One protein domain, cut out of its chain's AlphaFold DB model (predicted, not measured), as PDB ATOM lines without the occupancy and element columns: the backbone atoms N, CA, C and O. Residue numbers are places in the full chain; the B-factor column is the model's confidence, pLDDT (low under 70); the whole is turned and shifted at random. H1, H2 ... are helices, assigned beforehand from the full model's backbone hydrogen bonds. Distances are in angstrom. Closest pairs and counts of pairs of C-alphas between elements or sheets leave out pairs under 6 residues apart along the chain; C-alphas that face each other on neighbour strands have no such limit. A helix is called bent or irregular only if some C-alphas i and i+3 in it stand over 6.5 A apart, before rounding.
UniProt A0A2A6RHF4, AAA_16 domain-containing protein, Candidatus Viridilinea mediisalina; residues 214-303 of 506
ATOM      1  N   GLU A 214     -24.119  10.592 -11.626       92.75
ATOM      2  CA  GLU A 214     -24.554   9.700 -12.711       92.75
ATOM      3  C   GLU A 214     -24.197  10.256 -14.099       92.75
ATOM      4  O   GLU A 214     -23.589   9.555 -14.904       92.75
ATOM      5  N   ALA A 215     -24.510  11.526 -14.378       92.25
ATOM      6  CA  ALA A 215     -24.200  12.152 -15.665       92.25
ATOM      7  C   ALA A 215     -22.684  12.276 -15.908       92.25
ATOM      8  O   ALA A 215     -22.229  12.187 -17.049       92.25
ATOM      9  N   THR A 216     -21.899  12.443 -14.840       94.31
ATOM     10  CA  THR A 216     -20.431  12.428 -14.894       94.31
ATOM     11  C   THR A 216     -19.916  11.026 -15.219       94.31
ATOM     12  O   THR A 216     -19.072  10.884 -16.100       94.31
ATOM     13  N   THR A 217     -20.465   9.982 -14.589       93.81
ATOM     14  CA  THR A 217     -20.147   8.583 -14.911       93.81
ATOM     15  C   THR A 217     -20.501   8.244 -16.359       93.81
ATOM     16  O   THR A 217     -19.667   7.673 -17.053       93.81
ATOM     17  N   LYS A 218     -21.674   8.665 -16.858       90.81
ATOM     18  CA  LYS A 218     -22.064   8.505 -18.276       90.81
ATOM     19  C   LYS A 218     -21.065   9.165 -19.227       90.81
ATOM     20  O   LYS A 218     -20.725   8.600 -20.260       90.81
ATOM     21  N   LEU A 219     -20.594  10.368 -18.891       90.06
ATOM     22  CA  LEU A 219     -19.580  11.070 -19.680       90.06
ATOM     23  C   LEU A 219     -18.255  10.292 -19.733       90.06
ATOM     24  O   LEU A 219     -17.626  10.212 -20.789       90.06
ATOM     25  N   ILE A 220     -17.829   9.731 -18.602       91.62
ATOM     26  CA  ILE A 220     -16.591   8.951 -18.505       91.62
ATOM     27  C   ILE A 220     -16.716   7.652 -19.303       91.62
ATOM     28  O   ILE A 220     -15.841   7.367 -20.115       91.62
ATOM     29  N   ASP A 221     -17.824   6.931 -19.137       90.25
ATOM     30  CA  ASP A 221     -18.130   5.705 -19.882       90.25
ATOM     31  C   ASP A 221     -18.099   5.948 -21.398       90.25
ATOM     32  O   ASP A 221     -17.353   5.298 -22.126       90.25
ATOM     33  N   TYR A 222     -18.795   6.994 -21.862       86.94
ATOM     34  CA  TYR A 222     -18.768   7.414 -23.265       86.94
ATOM     35  C   TYR A 222     -17.347   7.688 -23.772       86.94
ATOM     36  O   TYR A 222     -16.998   7.323 -24.894       86.94
ATOM     37  N   THR A 223     -16.523   8.348 -22.956       88.25
ATOM     38  CA  THR A 223     -15.157   8.724 -23.344       88.25
ATOM     39  C   THR A 223     -14.239   7.507 -23.461       88.25
ATOM     40  O   THR A 223     -13.386   7.485 -24.345       88.25
ATOM     41  N   LEU A 224     -14.409   6.505 -22.593       87.88
ATOM     42  CA  LEU A 224     -13.584   5.296 -22.578       87.88
ATOM     43  C   LEU A 224     -14.038   4.266 -23.616       87.88
ATOM     44  O   LEU A 224     -13.212   3.708 -24.334       87.88
ATOM     45  N   ASN A 225     -15.347   4.043 -23.724       86.19
ATOM     46  CA  ASN A 225     -15.908   2.944 -24.507       86.19
ATOM     47  C   ASN A 225     -16.450   3.378 -25.876       86.19
ATOM     48  O   ASN A 225     -16.803   2.531 -26.696       86.19
ATOM     49  N   GLY A 226     -16.533   4.686 -26.152       77.69
ATOM     50  CA  GLY A 226     -16.963   5.236 -27.445       77.69
ATOM     51  C   GLY A 226     -18.420   4.942 -27.819       77.69
ATOM     52  O   GLY A 226     -18.859   5.309 -28.907       77.69
ATOM     53  N   GLN A 227     -19.167   4.281 -26.937       62.28
ATOM     54  CA  GLN A 227     -20.581   3.994 -27.100       62.28
ATOM     55  C   GLN A 227     -21.356   5.088 -26.365       62.28
ATOM     56  O   GLN A 227     -21.305   5.154 -25.134       62.28
ATOM     57  N   PRO A 228     -22.087   5.967 -27.066       57.19
ATOM     58  CA  PRO A 228     -23.221   6.593 -26.418       57.19
ATOM     59  C   PRO A 228     -24.146   5.453 -26.013       57.19
ATOM     60  O   PRO A 228     -24.456   4.581 -26.825       57.19
ATOM     61  N   ALA A 229     -24.606   5.447 -24.765       48.69
ATOM     62  CA  ALA A 229     -25.877   4.808 -24.469       48.69
ATOM     63  C   ALA A 229     -26.949   5.606 -25.236       48.69
ATOM     64  O   ALA A 229     -27.625   6.467 -24.681       48.69
ATOM     65  N   ASP A 230     -26.990   5.442 -26.559       43.16
ATOM     66  CA  ASP A 230     -27.869   6.177 -27.450       43.16
ATOM     67  C   ASP A 230     -29.288   5.692 -27.176       43.16
ATOM     68  O   ASP A 230     -29.675   4.586 -27.546       43.16
ATOM     69  N   GLY A 231     -30.063   6.546 -26.510       50.62
ATOM     70  CA  GLY A 231     -31.503   6.677 -26.717       50.62
ATOM     71  C   GLY A 231     -32.389   5.490 -26.348       50.62
ATOM     72  O   GLY A 231     -33.588   5.560 -26.603       50.62
ATOM     73  N   SER A 232     -31.866   4.418 -25.754       49.16
ATOM     74  CA  SER A 232     -32.736   3.436 -25.121       49.16
ATOM     75  C   SER A 232     -33.215   4.016 -23.797       49.16
ATOM     76  O   SER A 232     -32.384   4.358 -22.959       49.16
ATOM     77  N   ASP A 233     -34.525   4.017 -23.555       58.19
ATOM     78  CA  ASP A 233     -35.131   4.245 -22.231       58.19
ATOM     79  C   ASP A 233     -34.662   3.220 -21.165       58.19
ATOM     80  O   ASP A 233     -35.197   3.156 -20.057       58.19
ATOM     81  N   ALA A 234     -33.686   2.365 -21.493       67.06
ATOM     82  CA  ALA A 234     -33.089   1.431 -20.571       67.06
ATOM     83  C   ALA A 234     -32.286   2.182 -19.492       67.06
ATOM     84  O   ALA A 234     -31.542   3.118 -19.796       67.06
ATOM     85  N   PRO A 235     -32.401   1.758 -18.223       78.25
ATOM     86  CA  PRO A 235     -31.652   2.358 -17.130       78.25
ATOM     87  C   PRO A 235     -30.144   2.212 -17.363       78.25
ATOM     88  O   PRO A 235     -29.651   1.129 -17.686       78.25
ATOM     89  N   PHE A 236     -29.412   3.311 -17.176       84.62
ATOM     90  CA  PHE A 236     -27.956   3.330 -17.259       84.62
ATOM     91  C   PHE A 236     -27.348   2.502 -16.125       84.62
ATOM     92  O   PHE A 236     -27.398   2.898 -14.963       84.62
ATOM     93  N   ASN A 237     -26.765   1.360 -16.484       86.94
ATOM     94  CA  ASN A 237     -26.128   0.424 -15.564       86.94
ATOM     95  C   ASN A 237     -24.657   0.245 -15.973       86.94
ATOM     96  O   ASN A 237     -24.343  -0.715 -16.679       86.94
ATOM     97  N   PRO A 238     -23.768   1.182 -15.594       87.25
ATOM     98  CA  PRO A 238     -22.351   1.087 -15.919       87.25
ATOM     99  C   PRO A 238     -21.714  -0.099 -15.195       87.25
ATOM    100  O   PRO A 238     -22.149  -0.499 -14.111       87.25
ATOM    101  N   GLU A 239     -20.627  -0.618 -15.762       91.69
ATOM    102  CA  GLU A 239     -19.802  -1.608 -15.076       91.69
ATOM    103  C   GLU A 239     -19.321  -1.067 -13.713       91.69
ATOM    104  O   GLU A 239     -19.022   0.131 -13.594       91.69
ATOM    105  N   PRO A 240     -19.200  -1.911 -12.668       95.06
ATOM    106  CA  PRO A 240     -18.825  -1.457 -11.326       95.06
ATOM    107  C   PRO A 240     -17.530  -0.634 -11.284       95.06
ATOM    108  O   PRO A 240     -17.447   0.349 -10.546       95.06
ATOM    109  N   ALA A 241     -16.541  -0.990 -12.105       94.19
ATOM    110  CA  ALA A 241     -15.263  -0.290 -12.176       94.19
ATOM    111  C   ALA A 241     -15.382   1.116 -12.785       94.19
ATOM    112  O   ALA A 241     -14.761   2.061 -12.288       94.19
ATOM    113  N   ILE A 242     -16.242   1.276 -13.796       93.69
ATOM    114  CA  ILE A 242     -16.581   2.573 -14.395       93.69
ATOM    115  C   ILE A 242     -17.377   3.417 -13.404       93.69
ATOM    116  O   ILE A 242     -17.115   4.610 -13.268       93.69
ATOM    117  N   SER A 243     -18.307   2.813 -12.658       94.69
ATOM    118  CA  SER A 243     -19.036   3.516 -11.598       94.69
ATOM    119  C   SER A 243     -18.094   4.042 -10.512       94.69
ATOM    120  O   SER A 243     -18.237   5.189 -10.088       94.69
ATOM    121  N   ALA A 244     -17.120   3.237 -10.076       95.62
ATOM    122  CA  ALA A 244     -16.113   3.658  -9.103       95.62
ATOM    123  C   ALA A 244     -15.255   4.819  -9.640       95.62
ATOM    124  O   ALA A 244     -15.094   5.829  -8.953       95.62
ATOM    125  N   LEU A 245     -14.816   4.732 -10.901       95.81
ATOM    126  CA  LEU A 245     -14.065   5.796 -11.577       95.81
ATOM    127  C   LEU A 245     -14.876   7.079 -11.724       95.81
ATOM    128  O   LEU A 245     -14.377   8.175 -11.462       95.81
ATOM    129  N   GLY A 246     -16.151   6.934 -12.071       95.56
ATOM    130  CA  GLY A 246     -17.129   8.008 -12.112       95.56
ATOM    131  C   GLY A 246     -17.231   8.754 -10.790       95.56
ATOM    132  O   GLY A 246     -17.096   9.977 -10.760       95.56
ATOM    133  N   GLN A 247     -17.397   8.024  -9.688       95.69
ATOM    134  CA  GLN A 247     -17.472   8.601  -8.344       95.69
ATOM    135  C   GLN A 247     -16.165   9.286  -7.932       95.69
ATOM    136  O   GLN A 247     -16.193  10.397  -7.397       95.69
ATOM    137  N   GLN A 248     -15.019   8.669  -8.220       95.50
ATOM    138  CA  GLN A 248     -13.714   9.217  -7.866       95.50
ATOM    139  C   GLN A 248     -13.429  10.518  -8.628       95.50
ATOM    140  O   GLN A 248     -13.118  11.544  -8.018       95.50
ATOM    141  N   LEU A 249     -13.631  10.538  -9.947       96.50
ATOM    142  CA  LEU A 249     -13.491  11.755 -10.751       96.50
ATOM    143  C   LEU A 249     -14.540  12.809 -10.389       96.50
ATOM    144  O   LEU A 249     -14.221  14.003 -10.358       96.50
ATOM    145  N   TYR A 250     -15.767  12.404 -10.062       96.81
ATOM    146  CA  TYR A 250     -16.785  13.321  -9.554       96.81
ATOM    147  C   TYR A 250     -16.340  13.987  -8.248       96.81
ATOM    148  O   TYR A 250     -16.504  15.195  -8.110       96.81
ATOM    149  N   SER A 251     -15.702  13.259  -7.327       94.56
ATOM    150  CA  SER A 251     -15.201  13.832  -6.067       94.56
ATOM    151  C   SER A 251     -14.116  14.901  -6.268       94.56
ATOM    152  O   SER A 251     -14.013  15.833  -5.475       94.56
ATOM    153  N   LEU A 252     -13.341  14.808  -7.356       95.88
ATOM    154  CA  LEU A 252     -12.295  15.778  -7.699       95.88
ATOM    155  C   LEU A 252     -12.832  16.974  -8.495       95.88
ATOM    156  O   LEU A 252     -12.302  18.082  -8.403       95.88
ATOM    157  N   THR A 253     -13.857  16.745  -9.316       97.19
ATOM    158  CA  THR A 253     -14.307  17.694 -10.350       97.19
ATOM    159  C   THR A 253     -15.674  18.299 -10.053       97.19
ATOM    160  O   THR A 253     -16.062  19.274 -10.695       97.19
ATOM    161  N   PHE A 254     -16.406  17.732  -9.093       96.56
ATOM    162  CA  PHE A 254     -17.760  18.108  -8.689       96.56
ATOM    163  C   PHE A 254     -18.710  18.264  -9.885       96.56
ATOM    164  O   PHE A 254     -19.482  19.220  -9.968       96.56
ATOM    165  N   GLY A 255     -18.583  17.352 -10.857       95.88
ATOM    166  CA  GLY A 255     -19.384  17.320 -12.080       95.88
ATOM    167  C   GLY A 255     -19.161  18.499 -13.027       95.88
ATOM    168  O   GLY A 255     -19.974  18.734 -13.920       95.88
ATOM    169  N   HIS A 256     -18.101  19.293 -12.849       97.00
ATOM    170  CA  HIS A 256     -17.814  20.413 -13.737       97.00
ATOM    171  C   HIS A 256     -17.185  19.919 -15.054       97.00
ATOM    172  O   HIS A 256     -16.039  19.468 -15.027       97.00
ATOM    173  N   PRO A 257     -17.836  20.070 -16.226       95.44
ATOM    174  CA  PRO A 257     -17.392  19.414 -17.463       95.44
ATOM    175  C   PRO A 257     -15.952  19.723 -17.881       95.44
ATOM    176  O   PRO A 257     -15.201  18.813 -18.218       95.44
ATOM    177  N   LEU A 258     -15.523  20.990 -17.806       94.44
ATOM    178  CA  LEU A 258     -14.133  21.352 -18.115       94.44
ATOM    179  C   LEU A 258     -13.126  20.702 -17.150       94.44
ATOM    180  O   LEU A 258     -12.013  20.388 -17.560       94.44
ATOM    181  N   ALA A 259     -13.503  20.518 -15.884       96.62
ATOM    182  CA  ALA A 259     -12.640  19.895 -14.884       96.62
ATOM    183  C   ALA A 259     -12.586  18.378 -15.080       96.62
ATOM    184  O   ALA A 259     -11.502  17.806 -15.069       96.62
ATOM    185  N   THR A 260     -13.733  17.740 -15.334       96.12
ATOM    186  CA  THR A 260     -13.810  16.318 -15.693       96.12
ATOM    187  C   THR A 260     -12.965  16.016 -16.921       96.12
ATOM    188  O   THR A 260     -12.176  15.079 -16.902       96.12
ATOM    189  N   HIS A 261     -13.037  16.861 -17.950       93.38
ATOM    190  CA  HIS A 261     -12.187  16.712 -19.124       93.38
ATOM    191  C   HIS A 261     -10.697  16.867 -18.805       93.38
ATOM    192  O   HIS A 261      -9.899  16.057 -19.254       93.38
ATOM    193  N   ALA A 262     -10.320  17.879 -18.017       94.62
ATOM    194  CA  ALA A 262      -8.925  18.076 -17.619       94.62
ATOM    195  C   ALA A 262      -8.370  16.865 -16.855       94.62
ATOM    196  O   ALA A 262      -7.218  16.490 -17.046       94.62
ATOM    197  N   ALA A 263      -9.201  16.241 -16.016       95.62
ATOM    198  CA  ALA A 263      -8.836  15.021 -15.316       95.62
ATOM    199  C   ALA A 263      -8.643  13.850 -16.292       95.62
ATOM    200  O   ALA A 263      -7.624  13.174 -16.219       95.62
ATOM    201  N   LEU A 264      -9.576  13.654 -17.233       93.44
ATOM    202  CA  LEU A 264      -9.509  12.600 -18.253       93.44
ATOM    203  C   LEU A 264      -8.307  12.756 -19.196       93.44
ATOM    204  O   LEU A 264      -7.657  11.765 -19.503       93.44
ATOM    205  N   GLU A 265      -7.960  13.984 -19.606       92.12
ATOM    206  CA  GLU A 265      -6.754  14.279 -20.406       92.12
ATOM    207  C   GLU A 265      -5.454  13.874 -19.684       92.12
ATOM    208  O   GLU A 265      -4.419  13.703 -20.327       92.12
ATOM    209  N   HIS A 266      -5.498  13.742 -18.356       90.19
ATOM    210  CA  HIS A 266      -4.363  13.336 -17.536       90.19
ATOM    211  C   HIS A 266      -4.268  11.813 -17.344       90.19
ATOM    212  O   HIS A 266      -3.273  11.331 -16.802       90.19
ATOM    213  N   LEU A 267      -5.284  11.055 -17.774       90.69
ATOM    214  CA  LEU A 267      -5.323   9.599 -17.667       90.69
ATOM    215  C   LEU A 267      -4.782   8.929 -18.932       90.69
ATOM    216  O   LEU A 267      -5.006   9.383 -20.053       90.69
ATOM    217  N   ASP A 268      -4.125   7.787 -18.748       90.44
ATOM    218  CA  ASP A 268      -3.796   6.878 -19.843       90.44
ATOM    219  C   ASP A 268      -5.029   6.035 -20.190       90.44
ATOM    220  O   ASP A 268      -5.240   4.960 -19.630       90.44
ATOM    221  N   LEU A 269      -5.864   6.548 -21.098       88.75
ATOM    222  CA  LEU A 269      -7.148   5.941 -21.479       88.75
ATOM    223  C   LEU A 269      -7.014   4.553 -22.142       88.75
ATOM    224  O   LEU A 269      -8.027   3.945 -22.469       88.75
ATOM    225  N   GLN A 270      -5.794   4.042 -22.354       89.25
ATOM    226  CA  GLN A 270      -5.560   2.662 -22.800       89.25
ATOM    227  C   GLN A 270      -5.668   1.637 -21.660       89.25
ATOM    228  O   GLN A 270      -5.751   0.436 -21.922       89.25
ATOM    229  N   LYS A 271      -5.643   2.090 -20.402       90.94
ATOM    230  CA  LYS A 271      -5.727   1.229 -19.218       90.94
ATOM    231  C   LYS A 271      -7.164   0.865 -18.867       90.94
ATOM    232  O   LYS A 271      -8.098   1.610 -19.152       90.94
ATOM    233  N   GLN A 272      -7.315  -0.267 -18.181       93.19
ATOM    234  CA  GLN A 272      -8.606  -0.693 -17.642       93.19
ATOM    235  C   GLN A 272      -9.083   0.255 -16.522       93.19
ATOM    236  O   GLN A 272      -8.246   0.819 -15.804       93.19
ATOM    237  N   PRO A 273     -10.403   0.434 -16.324       92.62
ATOM    238  CA  PRO A 273     -10.940   1.355 -15.320       92.62
ATOM    239  C   PRO A 273     -10.433   1.108 -13.887       92.62
ATOM    240  O   PRO A 273     -10.212   2.062 -13.142       92.62
ATOM    241  N   GLU A 274     -10.188  -0.142 -13.486       93.38
ATOM    242  CA  GLU A 274      -9.628  -0.478 -12.170       93.38
ATOM    243  C   GLU A 274      -8.205   0.056 -11.983       93.38
ATOM    244  O   GLU A 274      -7.865   0.565 -10.912       93.38
ATOM    245  N   GLU A 275      -7.377  -0.025 -13.025       94.19
ATOM    246  CA  GLU A 275      -6.018   0.517 -13.003       94.19
ATOM    247  C   GLU A 275      -6.041   2.045 -12.943       94.19
ATOM    248  O   GLU A 275      -5.242   2.650 -12.226       94.19
ATOM    249  N   LEU A 276      -6.982   2.673 -13.656       94.25
ATOM    250  CA  LEU A 276      -7.191   4.121 -13.604       94.25
ATOM    251  C   LEU A 276      -7.596   4.581 -12.200       94.25
ATOM    252  O   LEU A 276      -7.032   5.556 -11.703       94.25
ATOM    253  N   ASN A 277      -8.497   3.855 -11.533       92.38
ATOM    254  CA  ASN A 277      -8.907   4.153 -10.158       92.38
ATOM    255  C   ASN A 277      -7.717   4.152  -9.189       92.38
ATOM    256  O   ASN A 277      -7.494   5.113  -8.442       92.38
ATOM    257  N   GLN A 278      -6.915   3.085  -9.232       94.44
ATOM    258  CA  GLN A 278      -5.715   2.964  -8.399       94.44
ATOM    259  C   GLN A 278      -4.700   4.063  -8.714       94.44
ATOM    260  O   GLN A 278      -4.084   4.627  -7.806       94.44
ATOM    261  N   TRP A 279      -4.539   4.392  -9.995       95.62
ATOM    262  CA  TRP A 279      -3.621   5.435 -10.423       95.62
ATOM    263  C   TRP A 279      -4.046   6.817  -9.916       95.62
ATOM    264  O   TRP A 279      -3.195   7.550  -9.411       95.62
ATOM    265  N   ILE A 280      -5.338   7.161  -9.989       95.12
ATOM    266  CA  ILE A 280      -5.857   8.441  -9.481       95.12
ATOM    267  C   ILE A 280      -5.653   8.543  -7.970       95.12
ATOM    268  O   ILE A 280      -5.240   9.605  -7.510       95.12
ATOM    269  N   GLU A 281      -5.859   7.469  -7.201       92.88
ATOM    270  CA  GLU A 281      -5.596   7.497  -5.754       92.88
ATOM    271  C   GLU A 281      -4.122   7.810  -5.461       92.88
ATOM    272  O   GLU A 281      -3.805   8.660  -4.629       92.88
ATOM    273  N   GLN A 282      -3.203   7.193  -6.207       95.00
ATOM    274  CA  GLN A 282      -1.763   7.420  -6.052       95.00
ATOM    275  C   GLN A 282      -1.310   8.810  -6.533       95.00
ATOM    276  O   GLN A 282      -0.334   9.353  -6.017       95.00
ATOM    277  N   HIS A 283      -2.013   9.401  -7.505       95.50
ATOM    278  CA  HIS A 283      -1.632  10.657  -8.168       95.50
ATOM    279  C   HIS A 283      -2.649  11.784  -7.945       95.50
ATOM    280  O   HIS A 283      -2.681  12.762  -8.700       95.50
ATOM    281  N   ARG A 284      -3.453  11.691  -6.879       95.00
ATOM    282  CA  ARG A 284      -4.595  12.578  -6.606       95.00
ATOM    283  C   ARG A 284      -4.228  14.061  -6.652       95.00
ATOM    284  O   ARG A 284      -4.926  14.863  -7.272       95.00
ATOM    285  N   LEU A 285      -3.095  14.429  -6.050       95.44
ATOM    286  CA  LEU A 285      -2.579  15.802  -6.064       95.44
ATOM    287  C   LEU A 285      -2.201  16.274  -7.481       95.44
ATOM    288  O   LEU A 285      -2.450  17.429  -7.822       95.44
ATOM    289  N   GLY A 286      -1.612  15.398  -8.299       95.88
ATOM    290  CA  GLY A 286      -1.241  15.699  -9.684       95.88
ATOM    291  C   GLY A 286      -2.467  15.995 -10.545       95.88
ATOM    292  O   GLY A 286      -2.539  17.059 -11.161       95.88
ATOM    293  N   VAL A 287      -3.477  15.120 -10.478       96.19
ATOM    294  CA  VAL A 287      -4.768  15.300 -11.167       96.19
ATOM    295  C   VAL A 287      -5.446  16.597 -10.717       96.19
ATOM    296  O   VAL A 287      -5.845  17.420 -11.540       96.19
ATOM    297  N   SER A 288      -5.530  16.826  -9.402       96.56
ATOM    298  CA  SER A 288      -6.138  18.033  -8.831       96.56
ATOM    299  C   SER A 288      -5.434  19.319  -9.287       96.56
ATOM    300  O   SER A 288      -6.095  20.305  -9.626       96.56
ATOM    301  N   ARG A 289      -4.095  19.306  -9.360       96.06
ATOM    302  CA  ARG A 289      -3.295  20.434  -9.858       96.06
ATOM    303  C   ARG A 289      -3.592  20.738 -11.326       96.06
ATOM    304  O   ARG A 289      -3.768  21.910 -11.656       96.06
ATOM    305  N   GLU A 290      -3.676  19.722 -12.185       95.38
ATOM    306  CA  GLU A 290      -3.989  19.916 -13.608       95.38
ATOM    307  C   GLU A 290      -5.397  20.496 -13.797       95.38
ATOM    308  O   GLU A 290      -5.576  21.474 -14.527       95.38
ATOM    309  N   ILE A 291      -6.389  19.973 -13.063       96.56
ATOM    310  CA  ILE A 291      -7.759  20.509 -13.061       96.56
ATOM    311  C   ILE A 291      -7.749  22.009 -12.736       96.56
ATOM    312  O   ILE A 291      -8.298  22.827 -13.485       96.56
ATOM    313  N   VAL A 292      -7.106  22.388 -11.629       95.81
ATOM    314  CA  VAL A 292      -7.020  23.784 -11.188       95.81
ATOM    315  C   VAL A 292      -6.266  24.646 -12.201       95.81
ATOM    316  O   VAL A 292      -6.712  25.750 -12.525       95.81
ATOM    317  N   GLN A 293      -5.169  24.147 -12.767       93.38
ATOM    318  CA  GLN A 293      -4.409  24.854 -13.794       93.38
ATOM    319  C   GLN A 293      -5.252  25.107 -15.051       93.38
ATOM    320  O   GLN A 293      -5.188  26.202 -15.627       93.38
ATOM    321  N   ARG A 294      -6.091  24.146 -15.454       92.69
ATOM    322  CA  ARG A 294      -7.019  24.300 -16.580       92.69
ATOM    323  C   ARG A 294      -8.069  25.373 -16.309       92.69
ATOM    324  O   ARG A 294      -8.290  26.226 -17.174       92.69
ATOM    325  N   LEU A 295      -8.672  25.368 -15.118       92.44
ATOM    326  CA  LEU A 295      -9.629  26.396 -14.696       92.44
ATOM    327  C   LEU A 295      -8.974  27.778 -14.663       92.44
ATOM    328  O   LEU A 295      -9.499  28.720 -15.253       92.44
ATOM    329  N   ARG A 296      -7.785  27.889 -14.064       90.75
ATOM    330  CA  ARG A 296      -7.011  29.133 -14.005       90.75
ATOM    331  C   ARG A 296      -6.711  29.683 -15.395       90.75
ATOM    332  O   ARG A 296      -6.956  30.857 -15.650       90.75
ATOM    333  N   LYS A 297      -6.231  28.835 -16.309       87.38
ATOM    334  CA  LYS A 297      -5.955  29.212 -17.704       87.38
ATOM    335  C   LYS A 297      -7.214  29.691 -18.428       87.38
ATOM    336  O   LYS A 297      -7.134  30.566 -19.286       87.38
ATOM    337  N   HIS A 298      -8.367  29.103 -18.121       84.94
ATOM    338  CA  HIS A 298      -9.643  29.531 -18.687       84.94
ATOM    339  C   HIS A 298     -10.090  30.892 -18.121       84.94
ATOM    340  O   HIS A 298     -10.509  31.761 -18.887       84.94
ATOM    341  N   ALA A 299      -9.920  31.112 -16.815       82.75
ATOM    342  CA  ALA A 299     -10.226  32.378 -16.148       82.75
ATOM    343  C   ALA A 299      -9.391  33.537 -16.703       82.75
ATOM    344  O   ALA A 299      -9.927  34.569 -17.098       82.75
ATOM    345  N   THR A 300      -8.070  33.346 -16.791       80.50
ATOM    346  CA  THR A 300      -7.149  34.408 -17.214       80.50
ATOM    347  C   THR A 300      -7.334  34.785 -18.677       80.50
ATOM    348  O   THR A 300      -7.222  35.957 -19.013       80.50
ATOM    349  N   ARG A 301      -7.715  33.845 -19.553       77.69
ATOM    350  CA  ARG A 301      -8.082  34.148 -20.954       77.69
ATOM    351  C   ARG A 301      -9.265  35.111 -21.083       77.69
ATOM    352  O   ARG A 301      -9.388  35.782 -22.107       77.69
ATOM    353  N   SER A 302     -10.127  35.163 -20.073       69.50
ATOM    354  CA  SER A 302     -11.318  36.017 -20.071       69.50
ATOM    355  C   SER A 302     -11.022  37.442 -19.591       69.50
ATOM    356  O   SER A 302     -11.843  38.329 -19.802       69.50
ATOM    357  N   LEU A 303      -9.852  37.685 -18.989       73.62
ATOM    358  CA  LEU A 303      -9.473  38.996 -18.467       73.62
ATOM    359  C   LEU A 303      -8.933  39.919 -19.579       73.62
ATOM    360  O   LEU A 303      -7.992  39.526 -20.280       73.62
TER     361      LEU A 303
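AT A GLANCE: This is residues 214 to 303 of the 506 residues of the protein "AAA_16 domain-containing protein" of Candidatus Viridilinea mediisalina (UniProt A0A2A6RHF4). Picture H2 as the beam in the middle of five helices: H1 crosses it on one side, H4 packs on it from another, and H3 sits at its last residues. H4 and H5 make an L with one residue at the corner, and H5, the longest helix, packs on H3 and reaches away from H2 to one end of the long axis; near the other end a loop sticks out at residues 230 to 235. The printed part has 90 residues with five named helices, H1 to H5 in that order along the chain, and no named strand; the class is all helix, and the helices are mostly crossed. It is compact, with a radius of gyration of the C-alphas of 13.7 A, and the C-alphas span 44 by 29 by 21 A.

HOW THE PARTS SIT: Start at the first printed residue with H1, residues 214 to 225, and go on to H2, residues 240 to 253, the hub, which touches three other helices. H1 and H2 touch, closest at the C-alphas of Thr 217 and Gly 246, 4.2 A apart; they run opposite ways at a steep tilt of 64 degrees. Next comes H3, residues 257 to 265, which H2 touches with residues 249 to 253 alone; look at the C-alphas of Thr 253 and Ala 259, the closest, 5.3 A apart. H2 and H3 run opposite ways at a steep tilt of 62 degrees. H1 and H3 are close but not clearly touching, with Thr 216 and Thr 260 the closest at 7.7 A between C-alphas. Further along you reach H4, residues 273 to 282, which touches H2; their closest C-alphas, those of Ala 241 and Pro 273, are 5.6 A apart. H2 and H4 run the same way at a tilt of 36 degrees, only just steep. Last is H5, residues 284 to 301, which touches H3 with residues 287 to 295 alone; the C-alphas of Ala 259 and Ile 291, the closest, are 5.2 A apart. H3 and H5 run opposite ways at a steep tilt of 52 degrees. H4 and H5 are close but not clearly touching and stand about perpendicular, at 86 degrees. H1 stays apart from H4 and from H5, and H3 is apart from H4. In the backbone of H1, H2, H3, H4 and H5, every O i to N i+4 pair is within hydrogen-bond range.

IN THESE COORDINATES: Find C-alpha 214 at (-24.554, 9.700, -12.711); from there H1 runs through 12 residues, 16.1 A from first to last C-alpha. H2 begins with C-alpha 240 at (-18.825, -1.457, -11.326) and covers 19.7 A in 14 residues. H3 has 9 residues over 12.2 A, and H4 has 10 residues over 14.4 A. H5, 18 residues, runs 26.1 A to C-alpha 301 at (-8.082, 34.148, -20.954). No helix is bent or irregular.

THE WHOLE: The two C-alphas farthest apart, those of Ala 234 and Leu 303, are 44.4 A from each other. The printed part has no cut. The link from H1 to H2, 14 residues, is long, and within it residues 230 to 235 stand free. The link from H3 to H4 is short, with 7 residues; those from H2 to H3 and from H4 to H5 are tight. In the B-factor column the mean pLDDT of the printed part is 88.5, and the model's confidence is low, under 70, at residues 227 to 234 and at residue 302.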